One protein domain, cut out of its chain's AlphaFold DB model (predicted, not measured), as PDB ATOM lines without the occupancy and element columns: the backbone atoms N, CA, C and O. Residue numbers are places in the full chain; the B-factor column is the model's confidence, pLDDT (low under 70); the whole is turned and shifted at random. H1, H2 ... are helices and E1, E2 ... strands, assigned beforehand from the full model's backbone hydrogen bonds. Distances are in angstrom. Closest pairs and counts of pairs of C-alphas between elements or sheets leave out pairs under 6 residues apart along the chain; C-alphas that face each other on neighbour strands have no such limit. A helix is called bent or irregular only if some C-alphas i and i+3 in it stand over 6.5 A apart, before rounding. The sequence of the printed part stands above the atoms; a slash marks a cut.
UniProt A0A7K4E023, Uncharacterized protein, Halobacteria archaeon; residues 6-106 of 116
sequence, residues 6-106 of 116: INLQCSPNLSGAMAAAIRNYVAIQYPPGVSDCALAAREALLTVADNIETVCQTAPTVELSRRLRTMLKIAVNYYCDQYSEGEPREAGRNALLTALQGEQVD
ATOM      1  N   ILE A   6      26.336 -48.148 -92.912       92.56
ATOM      2  CA  ILE A   6      26.774 -46.748 -92.809       92.56
ATOM      3  C   ILE A   6      28.084 -46.765 -92.029       92.56
ATOM      4  O   ILE A   6      28.133 -47.402 -90.982       92.56
ATOM      5  N   ASN A   7      29.097 -46.046 -92.501       93.94
ATOM      6  CA  ASN A   7      30.340 -45.861 -91.761       93.94
ATOM      7  C   ASN A   7      30.243 -44.565 -90.964       93.94
ATOM      8  O   ASN A   7      30.272 -43.484 -91.551       93.94
ATOM      9  N   LEU A   8      30.083 -44.673 -89.649       94.44
ATOM     10  CA  LEU A   8      30.140 -43.527 -88.751       94.44
ATOM     11  C   LEU A   8      31.602 -43.283 -88.374       94.44
ATOM     12  O   LEU A   8      32.291 -44.222 -87.982       94.44
ATOM     13  N   GLN A   9      32.077 -42.044 -88.497       94.44
ATOM     14  CA  GLN A   9      33.417 -41.676 -88.039       94.44
ATOM     15  C   GLN A   9      33.508 -41.784 -86.515       94.44
ATOM     16  O   GLN A   9      32.573 -41.436 -85.797       94.44
ATOM     17  N   CYS A  10      34.646 -42.259 -86.033       92.94
ATOM     18  CA  CYS A  10      34.934 -42.369 -84.618       92.94
ATOM     19  C   CYS A  10      35.809 -41.199 -84.190       92.94
ATOM     20  O   CYS A  10      37.034 -41.243 -84.286       92.94
ATOM     21  N   SER A  11      35.155 -40.144 -83.720       93.00
ATOM     22  CA  SER A  11      35.786 -39.067 -82.965       93.00
ATOM     23  C   SER A  11      35.256 -39.058 -81.529       93.00
ATOM     24  O   SER A  11      34.157 -39.580 -81.275       93.00
ATOM     25  N   PRO A  12      36.017 -38.500 -80.570       88.12
ATOM     26  CA  PRO A  12      35.619 -38.494 -79.168       88.12
ATOM     27  C   PRO A  12      34.245 -37.857 -78.949       88.12
ATOM     28  O   PRO A  12      33.412 -38.456 -78.265       88.12
ATOM     29  N   ASN A  13      33.956 -36.703 -79.570       94.62
ATOM     30  CA  ASN A  13      32.687 -36.032 -79.298       94.62
ATOM     31  C   ASN A  13      31.515 -36.692 -80.032       94.62
ATOM     32  O   ASN A  13      30.456 -36.886 -79.437       94.62
ATOM     33  N   LEU A  14      31.700 -37.083 -81.297       94.75
ATOM     34  CA  LEU A  14      30.669 -37.765 -82.088       94.75
ATOM     35  C   LEU A  14      30.221 -39.083 -81.453       94.75
ATOM     36  O   LEU A  14      29.021 -39.317 -81.317       94.75
ATOM     37  N   SER A  15      31.168 -39.940 -81.068       95.00
ATOM     38  CA  SER A  15      30.857 -41.238 -80.459       95.00
ATOM     39  C   SER A  15      30.109 -41.069 -79.134       95.00
ATOM     40  O   SER A  15      29.048 -41.673 -78.958       95.00
ATOM     41  N   GLY A  16      30.591 -40.177 -78.262       94.62
ATOM     42  CA  GLY A  16      29.950 -39.870 -76.982       94.62
ATOM     43  C   GLY A  16      28.548 -39.279 -77.145       94.62
ATOM     44  O   GLY A  16      27.595 -39.771 -76.541       94.62
ATOM     45  N   ALA A  17      28.383 -38.273 -78.008       95.75
ATOM     46  CA  ALA A  17      27.083 -37.652 -78.256       95.75
ATOM     47  C   ALA A  17      26.089 -38.622 -78.918       95.75
ATOM     48  O   ALA A  17      24.912 -38.635 -78.561       95.75
ATOM     49  N   MET A  18      26.542 -39.472 -79.848       96.31
ATOM     50  CA  MET A  18      25.682 -40.467 -80.496       96.31
ATOM     51  C   MET A  18      25.215 -41.538 -79.504       96.31
ATOM     52  O   MET A  18      24.022 -41.845 -79.446       96.31
ATOM     53  N   ALA A  19      26.127 -42.079 -78.691       96.38
ATOM     54  CA  ALA A  19      25.780 -43.055 -77.663       96.38
ATOM     55  C   ALA A  19      24.830 -42.451 -76.615       96.38
ATOM     56  O   ALA A  19      23.815 -43.064 -76.270       96.38
ATOM     57  N   ALA A  20      25.088 -41.214 -76.178       95.81
ATOM     58  CA  ALA A  20      24.214 -40.479 -75.267       95.81
ATOM     59  C   ALA A  20      22.815 -40.247 -75.862       95.81
ATOM     60  O   ALA A  20      21.816 -40.485 -75.182       95.81
ATOM     61  N   ALA A  21      22.722 -39.846 -77.132       96.25
ATOM     62  CA  ALA A  21      21.445 -39.637 -77.811       96.25
ATOM     63  C   ALA A  21      20.610 -40.924 -77.872       96.25
ATOM     64  O   ALA A  21      19.416 -40.905 -77.558       96.25
ATOM     65  N   ILE A  22      21.236 -42.053 -78.218       96.31
ATOM     66  CA  ILE A  22      20.566 -43.359 -78.263       96.31
ATOM     67  C   ILE A  22      20.072 -43.758 -76.871       96.31
ATOM     68  O   ILE A  22      18.907 -44.127 -76.719       96.31
ATOM     69  N   ARG A  23      20.927 -43.663 -75.847       95.62
ATOM     70  CA  ARG A  23      20.563 -44.045 -74.474       95.62
ATOM     71  C   ARG A  23      19.442 -43.176 -73.913       95.62
ATOM     72  O   ARG A  23      18.496 -43.720 -73.345       95.62
ATOM     73  N   ASN A  24      19.495 -41.861 -74.134       94.06
ATOM     74  CA  ASN A  24      18.431 -40.938 -73.734       94.06
ATOM     75  C   ASN A  24      17.105 -41.260 -74.423       94.06
ATOM     76  O   ASN A  24      16.064 -41.324 -73.771       94.06
ATOM     77  N   TYR A  25      17.134 -41.504 -75.734       94.12
ATOM     78  CA  TYR A  25      15.940 -41.889 -76.479       94.12
ATOM     79  C   TYR A  25      15.343 -43.197 -75.948       94.12
ATOM     80  O   TYR A  25      14.138 -43.281 -75.715       94.12
ATOM     81  N   VAL A  26      16.188 -44.203 -75.704       93.69
ATOM     82  CA  VAL A  26      15.745 -45.508 -75.207       93.69
ATOM     83  C   VAL A  26      15.124 -45.412 -73.817       93.69
ATOM     84  O   VAL A  26      14.070 -46.002 -73.588       93.69
ATOM     85  N   ALA A  27      15.749 -44.667 -72.904       91.38
ATOM     86  CA  ALA A  27      15.266 -44.507 -71.534       91.38
ATOM     87  C   ALA A  27      13.852 -43.906 -71.469       91.38
ATOM     88  O   ALA A  27      13.082 -44.251 -70.576       91.38
ATOM     89  N   ILE A  28      13.510 -43.039 -72.426       90.50
ATOM     90  CA  ILE A  28      12.217 -42.352 -72.476       90.50
ATOM     91  C   ILE A  28      11.176 -43.140 -73.274       90.50
ATOM     92  O   ILE A  28      10.039 -43.272 -72.827       90.50
ATOM     93  N   GLN A  29      11.537 -43.660 -74.450       89.50
ATOM     94  CA  GLN A  29      10.571 -44.300 -75.355       89.50
ATOM     95  C   GLN A  29      10.309 -45.773 -75.040       89.50
ATOM     96  O   GLN A  29       9.284 -46.316 -75.445       89.50
ATOM     97  N   TYR A  30      11.218 -46.422 -74.311       88.38
ATOM     98  CA  TYR A  30      11.097 -47.823 -73.916       88.38
ATOM     99  C   TYR A  30      11.303 -47.969 -72.400       88.38
ATOM    100  O   TYR A  30      12.303 -48.555 -71.964       88.38
ATOM    101  N   PRO A  31      10.390 -47.414 -71.577       82.38
ATOM    102  CA  PRO A  31      10.481 -47.529 -70.128       82.38
ATOM    103  C   PRO A  31      10.337 -48.993 -69.666       82.38
ATOM    104  O   PRO A  31       9.887 -49.855 -70.425       82.38
ATOM    105  N   PRO A  32      10.703 -49.312 -68.412       77.88
ATOM    106  CA  PRO A  32      10.472 -50.641 -67.851       77.88
ATOM    107  C   PRO A  32       8.990 -51.042 -67.924       77.88
ATOM    108  O   PRO A  32       8.112 -50.225 -67.662       77.88
ATOM    109  N   GLY A  33       8.713 -52.308 -68.251       80.81
ATOM    110  CA  GLY A  33       7.344 -52.841 -68.321       80.81
ATOM    111  C   GLY A  33       6.640 -52.684 -69.675       80.81
ATOM    112  O   GLY A  33       5.439 -52.934 -69.764       80.81
ATOM    113  N   VAL A  34       7.359 -52.287 -70.730       84.88
ATOM    114  CA  VAL A  34       6.856 -52.352 -72.114       84.88
ATOM    115  C   VAL A  34       6.758 -53.798 -72.621       84.88
ATOM    116  O   VAL A  34       7.295 -54.721 -72.014       84.88
ATOM    117  N   SER A  35       6.066 -53.997 -73.747       87.69
ATOM    118  CA  SER A  35       5.903 -55.316 -74.372       87.69
ATOM    119  C   SER A  35       7.235 -55.967 -74.767       87.69
ATOM    120  O   SER A  35       8.223 -55.279 -75.022       87.69
ATOM    121  N   ASP A  36       7.246 -57.292 -74.919       84.19
ATOM    122  CA  ASP A  36       8.448 -58.053 -75.301       84.19
ATOM    123  C   ASP A  36       9.085 -57.551 -76.607       84.19
ATOM    124  O   ASP A  36      10.305 -57.415 -76.714       84.19
ATOM    125  N   CYS A  37       8.264 -57.179 -77.597       84.62
ATOM    126  CA  CYS A  37       8.747 -56.581 -78.844       84.62
ATOM    127  C   CYS A  37       9.460 -55.238 -78.613       84.62
ATOM    128  O   CYS A  37      10.446 -54.926 -79.282       84.62
ATOM    129  N   ALA A  38       8.960 -54.432 -77.677       85.12
ATOM    130  CA  ALA A  38       9.546 -53.150 -77.315       85.12
ATOM    131  C   ALA A  38      10.843 -53.328 -76.503       85.12
ATOM    132  O   ALA A  38      11.791 -52.567 -76.703       85.12
ATOM    133  N   LEU A  39      10.933 -54.372 -75.671       87.75
ATOM    134  CA  LEU A  39      12.169 -54.755 -74.978       87.75
ATOM    135  C   LEU A  39      13.271 -55.171 -75.961       87.75
ATOM    136  O   LEU A  39      14.393 -54.679 -75.857       87.75
ATOM    137  N   ALA A  40      12.946 -55.982 -76.970       89.12
ATOM    138  CA  ALA A  40      13.912 -56.376 -77.998       89.12
ATOM    139  C   ALA A  40      14.445 -55.169 -78.796       89.12
ATOM    140  O   ALA A  40      15.640 -55.078 -79.084       89.12
ATOM    141  N   ALA A  41      13.577 -54.206 -79.132       87.81
ATOM    142  CA  ALA A  41      13.990 -52.967 -79.797       87.81
ATOM    143  C   ALA A  41      14.906 -52.109 -78.907       87.81
ATOM    144  O   ALA A  41      15.904 -51.564 -79.389       87.81
ATOM    145  N   ARG A  42      14.592 -52.025 -77.609       91.31
ATOM    146  CA  ARG A  42      15.420 -51.366 -76.592       91.31
ATOM    147  C   ARG A  42      16.813 -51.980 -76.521       91.31
ATOM    148  O   ARG A  42      17.794 -51.247 -76.607       91.31
ATOM    149  N   GLU A  43      16.908 -53.298 -76.390       92.00
ATOM    150  CA  GLU A  43      18.194 -53.999 -76.323       92.00
ATOM    151  C   GLU A  43      19.014 -53.785 -77.593       92.00
ATOM    152  O   GLU A  43      20.176 -53.397 -77.507       92.00
ATOM    153  N   ALA A  44      18.394 -53.918 -78.770       91.50
ATOM    154  CA  ALA A  44      19.074 -53.696 -80.043       91.50
ATOM    155  C   ALA A  44      19.665 -52.280 -80.161       91.50
ATOM    156  O   ALA A  44      20.778 -52.113 -80.660       91.50
ATOM    157  N   LEU A  45      18.944 -51.254 -79.699       93.88
ATOM    158  CA  LEU A  45      19.437 -49.876 -79.679       93.88
ATOM    159  C   LEU A  45      20.575 -49.680 -78.668       93.88
ATOM    160  O   LEU A  45      21.564 -49.027 -78.994       93.88
ATOM    161  N   LEU A  46      20.473 -50.261 -77.471       95.38
ATOM    162  CA  LEU A  46      21.538 -50.176 -76.466       95.38
ATOM    163  C   LEU A  46      22.817 -50.872 -76.940       95.38
ATOM    164  O   LEU A  46      23.886 -50.279 -76.856       95.38
ATOM    165  N   THR A  47      22.704 -52.049 -77.559       95.50
ATOM    166  CA  THR A  47      23.847 -52.730 -78.182       95.50
ATOM    167  C   THR A  47      24.517 -51.861 -79.245       95.50
ATOM    168  O   THR A  47      25.736 -51.877 -79.376       95.50
ATOM    169  N   VAL A  48      23.748 -51.073 -80.002       95.44
ATOM    170  CA  VAL A  48      24.312 -50.140 -80.989       95.44
ATOM    171  C   VAL A  48      25.096 -49.020 -80.307       95.44
ATOM    172  O   VAL A  48      26.188 -48.704 -80.771       95.44
ATOM    173  N   ALA A  49      24.581 -48.445 -79.218       96.75
ATOM    174  CA  ALA A  49      25.300 -47.429 -78.447       96.75
ATOM    175  C   ALA A  49      26.617 -47.983 -77.876       96.75
ATOM    176  O   ALA A  49      27.668 -47.369 -78.051       96.75
ATOM    177  N   ASP A  50      26.572 -49.176 -77.280       96.56
ATOM    178  CA  ASP A  50      27.748 -49.831 -76.700       96.56
ATOM    179  C   ASP A  50      28.779 -50.200 -77.777       96.56
ATOM    180  O   ASP A  50      29.986 -50.039 -77.581       96.56
ATOM    181  N   ASN A  51      28.315 -50.644 -78.950       95.69
ATOM    182  CA  ASN A  51      29.177 -50.927 -80.094       95.69
ATOM    183  C   ASN A  51      29.874 -49.663 -80.615       95.69
ATOM    184  O   ASN A  51      31.057 -49.721 -80.932       95.69
ATOM    185  N   ILE A  52      29.175 -48.521 -80.681       95.75
ATOM    186  CA  ILE A  52      29.784 -47.239 -81.073       95.75
ATOM    187  C   ILE A  52      30.918 -46.888 -80.113       95.75
ATOM    188  O   ILE A  52      32.031 -46.647 -80.564       95.75
ATOM    189  N   GLU A  53      30.672 -46.910 -78.804       93.94
ATOM    190  CA  GLU A  53      31.704 -46.556 -77.823       93.94
ATOM    191  C   GLU A  53      32.886 -47.520 -77.839       93.94
ATOM    192  O   GLU A  53      34.032 -47.084 -77.797       93.94
ATOM    193  N   THR A  54      32.624 -48.823 -77.937       95.00
ATOM    194  CA  THR A  54      33.676 -49.844 -77.890       95.00
ATOM    195  C   THR A  54      34.532 -49.824 -79.156       95.00
ATOM    196  O   THR A  54      35.761 -49.821 -79.086       95.00
ATOM    197  N   VAL A  55      33.907 -49.782 -80.336       95.94
ATOM    198  CA  VAL A  55      34.639 -49.790 -81.611       95.94
ATOM    199  C   VAL A  55      35.392 -48.476 -81.801       95.94
ATOM    200  O   VAL A  55      36.556 -48.502 -82.197       95.94
ATOM    201  N   CYS A  56      34.793 -47.338 -81.443       95.00
ATOM    202  CA  CYS A  56      35.442 -46.038 -81.600       95.00
ATOM    203  C   CYS A  56      36.647 -45.804 -80.681       95.00
ATOM    204  O   CYS A  56      37.402 -44.864 -80.913       95.00
ATOM    205  N   GLN A  57      36.884 -46.667 -79.689       93.44
ATOM    206  CA  GLN A  57      38.131 -46.658 -78.916       93.44
ATOM    207  C   GLN A  57      39.328 -47.213 -79.697       93.44
ATOM    208  O   GLN A  57      40.470 -46.900 -79.368       93.44
ATOM    209  N   THR A  58      39.093 -48.071 -80.693       94.25
ATOM    210  CA  THR A  58      40.158 -48.847 -81.355       94.25
ATOM    211  C   THR A  58      40.161 -48.735 -82.877       94.25
ATOM    212  O   THR A  58      41.152 -49.095 -83.510       94.25
ATOM    213  N   ALA A  59      39.092 -48.208 -83.475       95.00
ATOM    214  CA  ALA A  59      38.941 -48.057 -84.913       95.00
ATOM    215  C   ALA A  59      38.512 -46.627 -85.291       95.00
ATOM    216  O   ALA A  59      37.785 -45.981 -84.538       95.00
ATOM    217  N   PRO A  60      38.903 -46.137 -86.484       93.81
ATOM    218  CA  PRO A  60      38.540 -44.799 -86.957       93.81
ATOM    219  C   PRO A  60      37.080 -44.692 -87.421       93.81
ATOM    220  O   PRO A  60      36.577 -43.589 -87.621       93.81
ATOM    221  N   THR A  61      36.391 -45.818 -87.613       95.12
ATOM    222  CA  THR A  61      34.985 -45.858 -88.024       95.12
ATOM    223  C   THR A  61      34.263 -47.047 -87.408       95.12
ATOM    224  O   THR A  61      34.863 -48.110 -87.245       95.12
ATOM    225  N   VAL A  62      32.959 -46.907 -87.175       95.56
ATOM    226  CA  VAL A  62      32.059 -47.998 -86.783       95.56
ATOM    227  C   VAL A  62      30.981 -48.217 -87.845       95.56
ATOM    228  O   VAL A  62      30.362 -47.271 -88.342       95.56
ATOM    229  N   GLU A  63      30.754 -49.479 -88.203       95.00
ATOM    230  CA  GLU A  63      29.715 -49.869 -89.154       95.00
ATOM    231  C   GLU A  63      28.356 -49.994 -88.462       95.00
ATOM    232  O   GLU A  63      28.175 -50.769 -87.522       95.00
ATOM    233  N   LEU A  64      27.368 -49.263 -88.970       93.81
ATOM    234  CA  LEU A  64      25.993 -49.289 -88.484       93.81
ATOM    235  C   LEU A  64      25.040 -49.762 -89.580       93.81
ATOM    236  O   LEU A  64      25.165 -49.403 -90.750       93.81
ATOM    237  N   SER A  65      24.018 -50.533 -89.213       92.00
ATOM    238  CA  SER A  65      22.979 -50.943 -90.162       92.00
ATOM    239  C   SER A  65      22.178 -49.739 -90.668       92.00
ATOM    240  O   SER A  65      21.610 -48.984 -89.877       92.00
ATOM    241  N   ARG A  66      22.006 -49.605 -91.994       90.94
ATOM    242  CA  ARG A  66      21.154 -48.547 -92.580       90.94
ATOM    243  C   ARG A  66      19.706 -48.600 -92.114       90.94
ATOM    244  O   ARG A  66      19.033 -47.576 -92.149       90.94
ATOM    245  N   ARG A  67      19.224 -49.765 -91.671       91.00
ATOM    246  CA  ARG A  67      17.854 -49.927 -91.155       91.00
ATOM    247  C   ARG A  67      17.621 -49.116 -89.882       91.00
ATOM    248  O   ARG A  67      16.505 -48.675 -89.645       91.00
ATOM    249  N   LEU A  68      18.676 -48.886 -89.100       90.62
ATOM    250  CA  LEU A  68      18.603 -48.131 -87.852       90.62
ATOM    251  C   LEU A  68      18.615 -46.618 -88.081       90.62
ATOM    252  O   LEU A  68      18.216 -45.876 -87.191       90.62
ATOM    253  N   ARG A  69      19.018 -46.149 -89.271       91.94
ATOM    254  CA  ARG A  69      19.222 -44.723 -89.570       91.94
ATOM    255  C   ARG A  69      18.035 -43.859 -89.159       91.94
ATOM    256  O   ARG A  69      18.236 -42.832 -88.526       91.94
ATOM    257  N   THR A  70      16.815 -44.261 -89.508       92.94
ATOM    258  CA  THR A  70      15.615 -43.483 -89.171       92.94
ATOM    259  C   THR A  70      15.448 -43.339 -87.662       92.94
ATOM    260  O   THR A  70      15.234 -42.227 -87.190       92.94
ATOM    261  N   MET A  71      15.618 -44.423 -86.898       92.69
ATOM    262  CA  MET A  71      15.534 -44.367 -85.435       92.69
ATOM    263  C   MET A  71      16.654 -43.515 -84.834       92.69
ATOM    264  O   MET A  71      16.390 -42.701 -83.957       92.69
ATOM    265  N   LEU A  72      17.882 -43.643 -85.343       94.81
ATOM    266  CA  LEU A  72      19.015 -42.840 -84.880       94.81
ATOM    267  C   LEU A  72      18.798 -41.344 -85.143       94.81
ATOM    268  O   LEU A  72      19.079 -40.528 -84.275       94.81
ATOM    269  N   LYS A  73      18.223 -40.969 -86.295       96.31
ATOM    270  CA  LYS A  73      17.858 -39.570 -86.577       96.31
ATOM    271  C   LYS A  73      16.816 -39.040 -85.589       96.31
ATOM    272  O   LYS A  73      16.926 -37.898 -85.157       96.31
ATOM    273  N   ILE A  74      15.820 -39.854 -85.233       95.88
ATOM    274  CA  ILE A  74      14.817 -39.481 -84.224       95.88
ATOM    275  C   ILE A  74      15.495 -39.288 -82.862       95.88
ATOM    276  O   ILE A  74      15.272 -38.262 -82.224       95.88
ATOM    277  N   ALA A  75      16.363 -40.219 -82.455       96.00
ATOM    278  CA  ALA A  75      17.109 -40.130 -81.203       96.00
ATOM    279  C   ALA A  75      17.986 -38.869 -81.133       96.00
ATOM    280  O   ALA A  75      17.959 -38.164 -80.129       96.00
ATOM    281  N   VAL A  76      18.702 -38.538 -82.215       96.62
ATOM    282  CA  VAL A  76      19.516 -37.314 -82.323       96.62
ATOM    283  C   VAL A  76      18.662 -36.056 -82.190       96.62
ATOM    284  O   VAL A  76      19.014 -35.167 -81.417       96.62
ATOM    285  N   ASN A  77      17.542 -35.971 -82.914       96.44
ATOM    286  CA  ASN A  77      16.655 -34.809 -82.827       96.44
ATOM    287  C   ASN A  77      16.128 -34.630 -81.403       96.44
ATOM    288  O   ASN A  77      16.276 -33.550 -80.836       96.44
ATOM    289  N   TYR A  78      15.617 -35.713 -80.814       94.75
ATOM    290  CA  TYR A  78      15.112 -35.724 -79.446       94.75
ATOM    291  C   TYR A  78      16.179 -35.289 -78.435       94.75
ATOM    292  O   TYR A  78      15.917 -34.445 -77.585       94.75
ATOM    293  N   TYR A  79      17.394 -35.825 -78.549       95.25
ATOM    294  CA  TYR A  79      18.520 -35.455 -77.698       95.25
ATOM    295  C   TYR A  79      18.849 -33.965 -77.800       95.25
ATOM    296  O   TYR A  79      18.939 -33.273 -76.792       95.25
ATOM    297  N   CYS A  80      18.961 -33.447 -79.024       94.38
ATOM    298  CA  CYS A  80      19.276 -32.041 -79.243       94.38
ATOM    299  C   CYS A  80      18.142 -31.115 -78.778       94.38
ATOM    300  O   CYS A  80      18.413 -29.964 -78.459       94.38
ATOM    301  N   ASP A  81      16.883 -31.567 -78.772       94.00
ATOM    302  CA  ASP A  81      15.741 -30.784 -78.278       94.00
ATOM    303  C   ASP A  81      15.785 -30.544 -76.758       94.00
ATOM    304  O   ASP A  81      15.111 -29.641 -76.270       94.00
ATOM    305  N   GLN A  82      16.620 -31.284 -76.016       90.81
ATOM    306  CA  GLN A  82      16.844 -31.066 -74.580       90.81
ATOM    307  C   GLN A  82      17.775 -29.881 -74.280       90.81
ATOM    308  O   GLN A  82      17.862 -29.432 -73.138       90.81
ATOM    309  N   TYR A  83      18.482 -29.372 -75.291       90.12
ATOM    310  CA  TYR A  83      19.407 -28.251 -75.155       90.12
ATOM    311  C   TYR A  83      18.704 -26.920 -75.438       90.12
ATOM    312  O   TYR A  83      17.740 -26.844 -76.207       90.12
ATOM    313  N   SER A  84      19.225 -25.842 -74.845       89.44
ATOM    314  CA  SER A  84      18.754 -24.483 -75.126       89.44
ATOM    315  C   SER A  84      18.820 -24.181 -76.623       89.44
ATOM    316  O   SER A  84      19.754 -24.594 -77.312       89.44
ATOM    317  N   GLU A  85      17.807 -23.479 -77.126       91.06
ATOM    318  CA  GLU A  85      17.788 -23.007 -78.509       91.06
ATOM    319  C   GLU A  85      18.971 -22.072 -78.779       91.06
ATOM    320  O   GLU A  85      19.387 -21.303 -77.910       91.06
ATOM    321  N   GLY A  86      19.529 -22.168 -79.984       92.25
ATOM    322  CA  GLY A  86      20.668 -21.367 -80.404       92.25
ATOM    323  C   GLY A  86      21.533 -22.067 -81.446       92.25
ATOM    324  O   GLY A  86      21.454 -23.280 -81.650       92.25
ATOM    325  N   GLU A  87      22.409 -21.279 -82.062       92.19
ATOM    326  CA  GLU A  87      23.321 -21.717 -83.122       92.19
ATOM    327  C   GLU A  87      24.148 -22.968 -82.753       92.19
ATOM    328  O   GLU A  87      24.197 -23.889 -83.568       92.19
ATOM    329  N   PRO A  88      24.707 -23.117 -81.529       91.12
ATOM    330  CA  PRO A  88      25.472 -24.319 -81.182       91.12
ATOM    331  C   PRO A  88      24.632 -25.606 -81.189       91.12
ATOM    332  O   PRO A  88      25.122 -26.662 -81.593       91.12
ATOM    333  N   ARG A  89      23.356 -25.531 -80.777       94.25
ATOM    334  CA  ARG A  89      22.434 -26.680 -80.796       94.25
ATOM    335  C   ARG A  89      22.122 -27.098 -82.226       94.25
ATOM    336  O   ARG A  89      22.106 -28.291 -82.526       94.25
ATOM    337  N   GLU A  90      21.838 -26.134 -83.095       95.50
ATOM    338  CA  GLU A  90      21.506 -26.399 -84.497       95.50
ATOM    339  C   GLU A  90      22.715 -26.928 -85.270       95.50
ATOM    340  O   GLU A  90      22.598 -27.928 -85.980       95.50
ATOM    341  N   ALA A  91      23.886 -26.319 -85.074       95.62
ATOM    342  CA  ALA A  91      25.134 -26.756 -85.687       95.62
ATOM    343  C   ALA A  91      25.486 -28.194 -85.283       95.62
ATOM    344  O   ALA A  91      25.716 -29.039 -86.152       95.62
ATOM    345  N   GLY A  92      25.441 -28.509 -83.985       95.75
ATOM    346  CA  GLY A  92      25.716 -29.857 -83.497       95.75
ATOM    347  C   GLY A  92      24.676 -30.885 -83.947       95.75
ATOM    348  O   GLY A  92      25.034 -31.997 -84.340       95.75
ATOM    349  N   ARG A  93      23.388 -30.515 -83.991       96.88
ATOM    350  CA  ARG A  93      22.325 -31.371 -84.542       96.88
ATOM    351  C   ARG A  93      22.592 -31.706 -86.001       96.88
ATOM    352  O   ARG A  93      22.534 -32.875 -86.380       96.88
ATOM    353  N   ASN A  94      22.883 -30.694 -86.812       97.00
ATOM    354  CA  ASN A  94      23.166 -30.880 -88.228       97.00
ATOM    355  C   ASN A  94      24.409 -31.754 -88.419       97.00
ATOM    356  O   ASN A  94      24.355 -32.692 -89.211       97.00
ATOM    357  N   ALA A  95      25.468 -31.545 -87.631       96.62
ATOM    358  CA  ALA A  95      26.654 -32.399 -87.644       96.62
ATOM    359  C   ALA A  95      26.314 -33.870 -87.328       96.62
ATOM    360  O   ALA A  95      26.659 -34.765 -88.097       96.62
ATOM    361  N   LEU A  96      25.555 -34.146 -86.263       96.25
ATOM    362  CA  LEU A  96      25.141 -35.515 -85.919       96.25
ATOM    363  C   LEU A  96      24.289 -36.168 -87.023       96.25
ATOM    364  O   LEU A  96      24.475 -37.342 -87.354       96.25
ATOM    365  N   LEU A  97      23.362 -35.417 -87.624       97.00
ATOM    366  CA  LEU A  97      22.515 -35.916 -88.710       97.00
ATOM    367  C   LEU A  97      23.307 -36.179 -89.997       97.00
ATOM    368  O   LEU A  97      23.014 -37.157 -90.688       97.00
ATOM    369  N   THR A  98      24.292 -35.340 -90.313       96.44
ATOM    370  CA  THR A  98      25.219 -35.516 -91.440       96.44
ATOM    371  C   THR A  98      26.120 -36.734 -91.226       96.44
ATOM    372  O   THR A  98      26.245 -37.572 -92.120       96.44
ATOM    373  N   ALA A  99      26.618 -36.952 -90.007       95.12
ATOM    374  CA  ALA A  99      27.394 -38.144 -89.668       95.12
ATOM    375  C   ALA A  99      26.607 -39.453 -89.904       95.12
ATOM    376  O   ALA A  99      27.144 -40.427 -90.434       95.12
ATOM    377  N   LEU A 100      25.294 -39.477 -89.627       94.88
ATOM    378  CA  LEU A 100      24.417 -40.628 -89.925       94.88
ATOM    379  C   LEU A 100      24.188 -40.877 -91.431       94.88
ATOM    380  O   LEU A 100      23.626 -41.913 -91.824       94.88
ATOM    381  N   GLN A 101      24.601 -39.951 -92.293       92.25
ATOM    382  CA  GLN A 101      24.630 -40.141 -93.745       92.25
ATOM    383  C   GLN A 101      25.929 -40.819 -94.205       92.25
ATOM    384  O   GLN A 101      25.947 -41.382 -95.300       92.25
ATOM    385  N   GLY A 102      26.930 -40.914 -93.322       90.81
ATOM    386  CA  GLY A 102      28.264 -41.448 -93.600       90.81
ATOM    387  C   GLY A 102      29.271 -40.372 -94.002       90.81
ATOM    388  O   GLY A 102      30.335 -40.700 -94.523       90.81
ATOM    389  N   GLU A 103      28.924 -39.101 -93.806       92.50
ATOM    390  CA  GLU A 103      29.778 -37.962 -94.121       92.50
ATOM    391  C   GLU A 103      30.701 -37.624 -92.945       92.50
ATOM    392  O   GLU A 103      30.363 -37.845 -91.778       92.50
ATOM    393  N   GLN A 104      31.884 -37.094 -93.260       90.31
ATOM    394  CA  GLN A 104      32.796 -36.566 -92.250       90.31
ATOM    395  C   GLN A 104      32.263 -35.239 -91.717       90.31
ATOM    396  O   GLN A 104      31.764 -34.411 -92.479       90.31
ATOM    397  N   VAL A 105      32.383 -35.038 -90.409       93.56
ATOM    398  CA  VAL A 105      31.901 -33.838 -89.726       93.56
ATOM    399  C   VAL A 105      32.961 -33.312 -88.779       93.56
ATOM    400  O   VAL A 105      33.786 -34.072 -88.275       93.56
ATOM    401  N   ASP A 106      32.934 -32.003 -88.553       93.94
ATOM    402  CA  ASP A 106      33.812 -31.357 -87.588       93.94
ATOM    403  C   ASP A 106      33.344 -31.668 -86.159       93.94
ATOM    404  O   ASP A 106      32.227 -31.331 -85.756       93.94
TER     405      ASP A 106
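Overview. This is residues 6 to 106 of the 116 residues of an uncharacterized protein of Halobacteria archaeon (UniProt A0A7K4E023). Two helical hairpins meet at nearly a right angle: the long one, H1 and H2, runs along the longest axis, and the shorter one, H3 and H4, packs on it through H3, which crosses H1. A two-stranded antiparallel ribbon, E1 and E2, packs on residues 48 to 56 of H2, and residues 82 to 88, of which 87 and 88 belong to H4, stick out at the far end of the shorter hairpin. The printed part has 101 residues with four named helices and two named strands, in the order E1 H1 H2 E2 H3 H4, and its class is mostly helix. It is compact, with a radius of gyration of the C-alphas of 13.3 A and spans of 39 by 34 by 21 A.

Arrangement. Begin at E1, residues 6 to 9, and look across to its antiparallel neighbour E2, residues 61 to 65, where N 6 and O 64 are 2.8 A apart and N 62 and O 8 are 2.9 A apart, both within hydrogen-bond range. Next comes H1, residues 12 to 29, which forms a hairpin with H2, residues 36 to 56. They touch at a shallow tilt of 10 degrees, opposite ways, and their closest C-alphas, those of Ala 19 and Ala 49, are 4.5 A apart. The closest C-alphas of H2 and E2 are those of Val 55 and Val 62, 6.1 A apart. H3, residues 66 to 81, touches H1 with residues 72 to 79 alone, about perpendicular at 87 degrees; their closest C-alphas, those of Ala 21 and Tyr 79, are 5.1 A apart. H3 forms a second hairpin with H4, residues 87 to 99, at a shallow tilt of 8 degrees, opposite ways; the closest C-alphas, those of Cys 80 and Arg 93, are 6.2 A apart. Helix packing is mostly aligned, but only just: of three touching pairs, two are at a shallow tilt. H2 and H3 are near each other, while H2 and H4 are apart. Every O i to N i+4 pair is within hydrogen-bond range in H1, H2 and H4, and 10 of 12 are in H3.

Along the chain. Find C-alpha 6 at (26.774, -46.748, -92.809), where E1 begins. H1 runs 26.0 A from its first to its last C-alpha. From C-alpha 36 at (8.448, -58.053, -75.301), H2 runs back 30.2 A; E2 then spans 13.2 A. H3 covers 23.4 A and is irregular: C-alphas 67 and 70 are 7.1 A apart. H4 covers 18.1 A and ends at C-alpha 99, at (27.394, -38.144, -89.668).

Size, cuts and confidence. The two C-alphas farthest apart, those of Asp 36 and Glu 87, are 40.0 A from each other. The printed part has no cut and no long link. The mean pLDDT of the printed part is 93.0, and no printed residue is under 70.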